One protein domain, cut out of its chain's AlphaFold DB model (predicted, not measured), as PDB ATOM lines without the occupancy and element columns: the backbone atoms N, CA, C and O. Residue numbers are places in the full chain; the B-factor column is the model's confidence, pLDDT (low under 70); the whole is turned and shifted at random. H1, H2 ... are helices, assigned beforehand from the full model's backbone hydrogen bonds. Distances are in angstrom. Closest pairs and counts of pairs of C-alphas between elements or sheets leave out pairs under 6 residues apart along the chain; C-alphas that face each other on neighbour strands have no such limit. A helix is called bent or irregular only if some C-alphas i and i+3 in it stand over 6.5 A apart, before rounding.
ATOM      1  N   LEU A 161      18.276  30.361 209.155       74.06
ATOM      2  CA  LEU A 161      17.989  29.019 208.662       74.06
ATOM      3  C   LEU A 161      16.829  29.071 207.669       74.06
ATOM      4  O   LEU A 161      15.768  29.632 207.958       74.06
ATOM      5  N   THR A 162      17.023  28.470 206.499       83.75
ATOM      6  CA  THR A 162      15.958  28.323 205.508       83.75
ATOM      7  C   THR A 162      14.911  27.313 205.994       83.75
ATOM      8  O   THR A 162      15.163  26.501 206.887       83.75
ATOM      9  N   GLN A 163      13.717  27.314 205.390       83.31
ATOM     10  CA  GLN A 163      12.684  26.308 205.680       83.31
ATOM     11  C   GLN A 163      13.215  24.873 205.515       83.31
ATOM     12  O   GLN A 163      12.842  23.979 206.271       83.31
ATOM     13  N   ASN A 164      14.121  24.667 204.559       85.75
ATOM     14  CA  ASN A 164      14.755  23.379 204.327       85.75
ATOM     15  C   ASN A 164      15.727  23.004 205.458       85.75
ATOM     16  O   ASN A 164      15.709  21.869 205.924       85.75
ATOM     17  N   ASP A 165      16.508  23.962 205.968       86.00
ATOM     18  CA  ASP A 165      17.417  23.725 207.096       86.00
ATOM     19  C   ASP A 165      16.653  23.355 208.371       86.00
ATOM     20  O   ASP A 165      17.083  22.485 209.127       86.00
ATOM     21  N   LEU A 166      15.480  23.962 208.584       85.25
ATOM     22  CA  LEU A 166      14.584  23.604 209.683       85.25
ATOM     23  C   LEU A 166      14.043  22.181 209.544       85.25
ATOM     24  O   LEU A 166      14.050  21.437 210.523       85.25
ATOM     25  N   LEU A 167      13.621  21.777 208.342       87.88
ATOM     26  CA  LEU A 167      13.170  20.406 208.083       87.88
ATOM     27  C   LEU A 167      14.290  19.388 208.323       87.88
ATOM     28  O   LEU A 167      14.053  18.362 208.959       87.88
ATOM     29  N   VAL A 168      15.518  19.694 207.896       89.50
ATOM     30  CA  VAL A 168      16.697  18.855 208.160       89.50
ATOM     31  C   VAL A 168      16.987  18.763 209.660       89.50
ATOM     32  O   VAL A 168      17.312  17.686 210.158       89.50
ATOM     33  N   LEU A 169      16.845  19.863 210.406       88.81
ATOM     34  CA  LEU A 169      17.060  19.873 211.853       88.81
ATOM     35  C   LEU A 169      16.001  19.051 212.593       88.81
ATOM     36  O   LEU A 169      16.346  18.275 213.483       88.81
ATOM     37  N   ILE A 170      14.735  19.184 212.192       89.50
ATOM     38  CA  ILE A 170      13.615  18.404 212.728       89.50
ATOM     39  C   ILE A 170      13.826  16.919 212.437       89.50
ATOM     40  O   ILE A 170      13.683  16.097 213.338       89.50
ATOM     41  N   GLU A 171      14.227  16.568 211.215       91.38
ATOM     42  CA  GLU A 171      14.515  15.184 210.837       91.38
ATOM     43  C   GLU A 171      15.693  14.619 211.640       91.38
ATOM     44  O   GLU A 171      15.611  13.523 212.192       91.38
ATOM     45  N   LYS A 172      16.769  15.397 211.798       89.75
ATOM     46  CA  LYS A 172      17.924  15.022 212.625       89.75
ATOM     47  C   LYS A 172      17.532  14.828 214.087       89.75
ATOM     48  O   LYS A 172      17.990  13.885 214.731       89.75
ATOM     49  N   GLN A 173      16.688  15.707 214.620       88.44
ATOM     50  CA  GLN A 173      16.186  15.597 215.982       88.44
ATOM     51  C   GLN A 173      15.280  14.372 216.135       88.44
ATOM     52  O   GLN A 173      15.436  13.634 217.104       88.44
ATOM     53  N   ARG A 174      14.411  14.083 215.156       89.19
ATOM     54  CA  ARG A 174      13.579  12.872 215.124       89.19
ATOM     55  C   ARG A 174      14.436  11.611 215.133       89.19
ATOM     56  O   ARG A 174      14.224  10.746 215.969       89.19
ATOM     57  N   GLN A 175      15.462  11.544 214.287       91.31
ATOM     58  CA  GLN A 175      16.414  10.429 214.273       91.31
ATOM     59  C   GLN A 175      17.182  10.292 215.594       91.31
ATOM     60  O   GLN A 175      17.549   9.187 215.990       91.31
ATOM     61  N   MET A 176      17.471  11.402 216.277       84.69
ATOM     62  CA  MET A 176      18.104  11.374 217.594       84.69
ATOM     63  C   MET A 176      17.160  10.791 218.647       84.69
ATOM     64  O   MET A 176      17.581   9.923 219.405       84.69
ATOM     65  N   ILE A 177      15.894  11.214 218.642       88.12
ATOM     66  CA  ILE A 177      14.848  10.697 219.533       88.12
ATOM     67  C   ILE A 177      14.613   9.206 219.276       88.12
ATOM     68  O   ILE A 177      14.551   8.435 220.228       88.12
ATOM     69  N   GLU A 178      14.531   8.782 218.014       89.75
ATOM     70  CA  GLU A 178      14.329   7.373 217.658       89.75
ATOM     71  C   GLU A 178      15.490   6.507 218.158       89.75
ATOM     72  O   GLU A 178      15.273   5.493 218.813       89.75
ATOM     73  N   ARG A 179      16.732   6.969 217.973       88.56
ATOM     74  CA  ARG A 179      17.926   6.290 218.499       88.56
ATOM     75  C   ARG A 179      17.958   6.264 220.028       88.56
ATOM     76  O   ARG A 179      18.401   5.286 220.615       88.56
ATOM     77  N   GLN A 180      17.507   7.330 220.690       81.25
ATOM     78  CA  GLN A 180      17.384   7.357 222.151       81.25
ATOM     79  C   GLN A 180      16.342   6.349 222.644       81.25
ATOM     80  O   GLN A 180      16.598   5.663 223.628       81.25
ATOM     81  N   ARG A 181      15.201   6.231 221.954       78.25
ATOM     82  CA  ARG A 181      14.160   5.237 222.250       78.25
ATOM     83  C   ARG A 181      14.651   3.815 222.033       78.25
ATOM     84  O   ARG A 181      14.422   2.974 222.888       78.25
ATOM     85  N   GLU A 182      15.344   3.565 220.929       84.88
ATOM     86  CA  GLU A 182      15.948   2.266 220.632       84.88
ATOM     87  C   GLU A 182      17.007   1.895 221.674       84.88
ATOM     88  O   GLU A 182      16.991   0.786 222.197       84.88
ATOM     89  N   ASN A 183      17.881   2.834 222.046       79.56
ATOM     90  CA  ASN A 183      18.850   2.624 223.119       79.56
ATOM     91  C   ASN A 183      18.160   2.313 224.451       79.56
ATOM     92  O   ASN A 183      18.593   1.399 225.144       79.56
ATOM     93  N   LEU A 184      17.085   3.032 224.789       77.31
ATOM     94  CA  LEU A 184      16.322   2.811 226.016       77.31
ATOM     95  C   LEU A 184      15.643   1.434 226.016       77.31
ATOM     96  O   LEU A 184      15.787   0.681 226.977       77.31
ATOM     97  N   LEU A 185      14.999   1.063 224.909       74.94
ATOM     98  CA  LEU A 185      14.388  -0.252 224.725       74.94
ATOM     99  C   LEU A 185      15.430  -1.374 224.809       74.94
ATOM    100  O   LEU A 185      15.208  -2.371 225.488       74.94
ATOM    101  N   ASN A 186      16.588  -1.198 224.169       75.19
ATOM    102  CA  ASN A 186      17.683  -2.158 224.238       75.19
ATOM    103  C   ASN A 186      18.207  -2.299 225.670       75.19
ATOM    104  O   ASN A 186      18.428  -3.427 226.103       75.19
ATOM    105  N   THR A 187      18.350  -1.202 226.425       65.94
ATOM    106  CA  THR A 187      18.749  -1.262 227.843       65.94
ATOM    107  C   THR A 187      17.698  -1.923 228.735       65.94
ATOM    108  O   THR A 187      18.067  -2.644 229.658       65.94
ATOM    109  N   GLU A 188      16.404  -1.743 228.450       67.00
ATOM    110  CA  GLU A 188      15.321  -2.432 229.166       67.00
ATOM    111  C   GLU A 188      15.266  -3.931 228.840       67.00
ATOM    112  O   GLU A 188      14.998  -4.735 229.729       67.00
ATOM    113  N   LEU A 189      15.572  -4.327 227.599       63.44
ATOM    114  CA  LEU A 189      15.613  -5.735 227.193       63.44
ATOM    115  C   LEU A 189      16.849  -6.490 227.713       63.44
ATOM    116  O   LEU A 189      16.766  -7.693 227.952       63.44
ATOM    117  N   THR A 190      18.002  -5.822 227.837       65.06
ATOM    118  CA  THR A 190      19.272  -6.474 228.223       65.06
ATOM    119  C   THR A 190      19.496  -6.572 229.728       65.06
ATOM    120  O   THR A 190      20.310  -7.394 230.147       65.06
ATOM    121  N   LEU A 191      18.779  -5.793 230.541       61.75
ATOM    122  CA  LEU A 191      18.960  -5.741 231.996       61.75
ATOM    123  C   LEU A 191      17.638  -6.073 232.709       61.75
ATOM    124  O   LEU A 191      16.945  -5.171 233.181       61.75
ATOM    125  N   PRO A 192      17.257  -7.364 232.785       63.88
ATOM    126  CA  PRO A 192      15.993  -7.786 233.391       63.88
ATOM    127  C   PRO A 192      15.967  -7.623 234.921       63.88
ATOM    128  O   PRO A 192      14.895  -7.678 235.519       63.88
ATOM    129  N   SER A 193      17.128  -7.450 235.562       77.31
ATOM    130  CA  SER A 193      17.255  -7.267 237.010       77.31
ATOM    131  C   SER A 193      17.343  -5.784 237.372       77.31
ATOM    132  O   SER A 193      18.145  -5.047 236.801       77.31
ATOM    133  N   GLU A 194      16.573  -5.354 238.374       78.38
ATOM    134  CA  GLU A 194      16.585  -3.968 238.866       78.38
ATOM    135  C   GLU A 194      17.984  -3.533 239.334       78.38
ATOM    136  O   GLU A 194      18.409  -2.412 239.063       78.38
ATOM    137  N   ALA A 195      18.760  -4.453 239.916       79.81
ATOM    138  CA  ALA A 195      20.133  -4.190 240.348       79.81
ATOM    139  C   ALA A 195      21.076  -3.832 239.182       79.81
ATOM    140  O   ALA A 195      21.970  -3.000 239.335       79.81
ATOM    141  N   ASP A 196      20.868  -4.425 238.003       79.50
ATOM    142  CA  ASP A 196      21.694  -4.152 236.825       79.50
ATOM    143  C   ASP A 196      21.352  -2.781 236.216       79.50
ATOM    144  O   ASP A 196      22.235  -2.057 235.743       79.50
ATOM    145  N   ARG A 197      20.073  -2.389 236.286       79.38
ATOM    146  CA  ARG A 197      19.590  -1.061 235.875       79.38
ATOM    147  C   ARG A 197      20.139   0.028 236.798       79.38
ATOM    148  O   ARG A 197      20.621   1.055 236.312       79.38
ATOM    149  N   GLU A 198      20.132  -0.214 238.108       84.81
ATOM    150  CA  GLU A 198      20.731   0.675 239.109       84.81
ATOM    151  C   GLU A 198      22.246   0.824 238.910       84.81
ATOM    152  O   GLU A 198      22.763   1.945 238.905       84.81
ATOM    153  N   LEU A 199      22.965  -0.280 238.680       86.62
ATOM    154  CA  LEU A 199      24.407  -0.251 238.432       86.62
ATOM    155  C   LEU A 199      24.753   0.581 237.190       86.62
ATOM    156  O   LEU A 199      25.656   1.420 237.240       86.62
ATOM    157  N   LEU A 200      24.009   0.399 236.095       84.00
ATOM    158  CA  LEU A 200      24.199   1.181 234.874       84.00
ATOM    159  C   LEU A 200      23.925   2.674 235.115       84.00
ATOM    160  O   LEU A 200      24.687   3.530 234.656       84.00
ATOM    161  N   GLN A 201      22.872   3.001 235.868       83.12
ATOM    162  CA  GLN A 201      22.555   4.382 236.227       83.12
ATOM    163  C   GLN A 201      23.681   5.027 237.046       83.12
ATOM    164  O   GLN A 201      24.092   6.152 236.748       83.12
ATOM    165  N   LEU A 202      24.211   4.315 238.042       89.56
ATOM    166  CA  LEU A 202      25.336   4.780 238.854       89.56
ATOM    167  C   LEU A 202      26.604   4.967 238.015       89.56
ATOM    168  O   LEU A 202      27.330   5.947 238.199       89.56
ATOM    169  N   GLN A 203      26.858   4.075 237.058       88.12
ATOM    170  CA  GLN A 203      28.005   4.177 236.160       88.12
ATOM    171  C   GLN A 203      27.911   5.412 235.253       88.12
ATOM    172  O   GLN A 203      28.881   6.164 235.141       88.12
ATOM    173  N   LEU A 204      26.736   5.685 234.681       84.06
ATOM    174  CA  LEU A 204      26.489   6.891 233.885       84.06
ATOM    175  C   LEU A 204      26.634   8.169 234.719       84.06
ATOM    176  O   LEU A 204      27.219   9.152 234.260       84.06
ATOM    177  N   GLN A 205      26.140   8.162 235.959       87.88
ATOM    178  CA  GLN A 205      26.332   9.279 236.886       87.88
ATOM    179  C   GLN A 205      27.819   9.498 237.187       87.88
ATOM    180  O   GLN A 205      28.299  10.633 237.137       87.88
ATOM    181  N   GLN A 206      28.572   8.427 237.444       90.25
ATOM    182  CA  GLN A 206      30.010   8.505 237.682       90.25
ATOM    183  C   GLN A 206      30.765   9.039 236.459       90.25
ATOM    184  O   GLN A 206      31.676   9.856 236.612       90.25
ATOM    185  N   GLU A 207      30.401   8.603 235.254       90.88
ATOM    186  CA  GLU A 207      31.004   9.072 234.006       90.88
ATOM    187  C   GLU A 207      30.719  10.557 233.763       90.88
ATOM    188  O   GLU A 207      31.641  11.323 233.473       90.88
ATOM    189  N   ASN A 208      29.477  10.995 233.981       89.38
ATOM    190  CA  ASN A 208      29.094  12.399 233.872       89.38
ATOM    191  C   ASN A 208      29.900  13.277 234.845       89.38
ATOM    192  O   ASN A 208      30.529  14.257 234.442       89.38
ATOM    193  N   LEU A 209      29.985  12.862 236.112       90.88
ATOM    194  CA  LEU A 209      30.798  13.548 237.115       90.88
ATOM    195  C   LEU A 209      32.280  13.573 236.727       90.88
ATOM    196  O   LEU A 209      32.941  14.598 236.880       90.88
ATOM    197  N   ARG A 210      32.822  12.472 236.192       88.50
ATOM    198  CA  ARG A 210      34.211  12.426 235.712       88.50
ATOM    199  C   ARG A 210      34.447  13.383 234.553       88.50
ATOM    200  O   ARG A 210      35.465  14.066 234.581       88.50
ATOM    201  N   SER A 211      33.526  13.470 233.597       86.19
ATOM    202  CA  SER A 211      33.608  14.407 232.471       86.19
ATOM    203  C   SER A 211      33.663  15.863 232.946       86.19
ATOM    204  O   SER A 211      34.481  16.638 232.458       86.19
ATOM    205  N   ILE A 212      32.873  16.217 233.964       85.44
ATOM    206  CA  ILE A 212      32.862  17.569 234.544       85.44
ATOM    207  C   ILE A 212      34.141  17.850 235.349       85.44
ATOM    208  O   ILE A 212      34.700  18.945 235.287       85.44
ATOM    209  N   LEU A 213      34.615  16.870 236.121       83.19
ATOM    210  CA  LEU A 213      35.740  17.052 237.042       83.19
ATOM    211  C   LEU A 213      37.114  16.884 236.378       83.19
ATOM    212  O   LEU A 213      38.100  17.404 236.902       83.19
ATOM    213  N   ALA A 214      37.217  16.149 235.269       83.12
ATOM    214  CA  ALA A 214      38.483  15.895 234.578       83.12
ATOM    215  C   ALA A 214      39.184  17.190 234.126       83.12
ATOM    216  O   ALA A 214      40.320  17.386 234.555       83.12
ATOM    217  N   PRO A 215      38.528  18.150 233.444       78.19
ATOM    218  CA  PRO A 215      39.152  19.425 233.080       78.19
ATOM    219  C   PRO A 215      39.669  20.206 234.292       78.19
ATOM    220  O   PRO A 215      40.712  20.859 234.245       78.19
ATOM    221  N   MET A 216      38.950  20.120 235.412       74.25
ATOM    222  CA  MET A 216      39.282  20.816 236.652       74.25
ATOM    223  C   MET A 216      40.502  20.197 237.355       74.25
ATOM    224  O   MET A 216      41.271  20.906 238.002       74.25
ATOM    225  N   ARG A 217      40.685  18.882 237.196       70.56
ATOM    226  CA  ARG A 217      41.813  18.097 237.720       70.56
ATOM    227  C   ARG A 217      43.046  18.169 236.818       70.56
ATOM    228  O   ARG A 217      44.164  18.186 237.316       70.56
ATOM    229  N   GLU A 218      42.833  18.191 235.507       70.00
ATOM    230  CA  GLU A 218      43.870  18.284 234.474       70.00
ATOM    231  C   GLU A 218      44.398  19.712 234.307       70.00
ATOM    232  O   GLU A 218      45.502  19.921 233.802       70.00
ATOM    233  N   SER A 219      43.650  20.709 234.789       75.88
ATOM    234  CA  SER A 219      44.153  22.070 234.943       75.88
ATOM    235  C   SER A 219      45.314  22.058 235.935       75.88
ATOM    236  O   SER A 219      45.121  21.952 237.146       75.88
TER     237      SER A 219
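What this domain is: This is residues 161 to 219 of the 295 residues of a protein of Necator americanus (UniProt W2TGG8). Two long helices, H1 and then H2, meet near their ends and make an open V, with the tight link at its corner and the two arms standing free beyond it. The printed part has 59 residues with two named helices, no named strand and the class all helix. The whole is extended, with a radius of gyration of the C-alphas of 17.3 A, and flat, spanning 45 by 41 by 9 A.

Where its parts are: Find C-alpha 163 at (12.684, 26.308, 205.680); from there H1, residues 163 to 190, runs 40.3 A. H2, residues 194 to 218, runs 35.5 A and ends at C-alpha 218, at (43.870, 18.284, 234.474).

How they stand to each other: Look at residues 191 to 193 for the tight link from H1 to H2. The helices are near each other, with 7 pairs of C-alphas within 10 A, the closest 8.1 A apart. Residues 170 to 186 of H1 and residues 201 to 219, of which 201 to 218 belong to H2, stand free. H2 has a kink of 36 degrees near residue 212 and is only just irregular: C-alphas 212 and 215 are 6.7 A apart. Every O i to N i+4 pair is within hydrogen-bond range in H1, and 19 of 21 in H2.

The domain as a whole: The C-alphas of Thr 162 and Ala 195, the two farthest apart, are 47.8 A apart. The printed part has no cut. Mean pLDDT of the printed part is 81.9; look for values under 70 at residues 187 to 192.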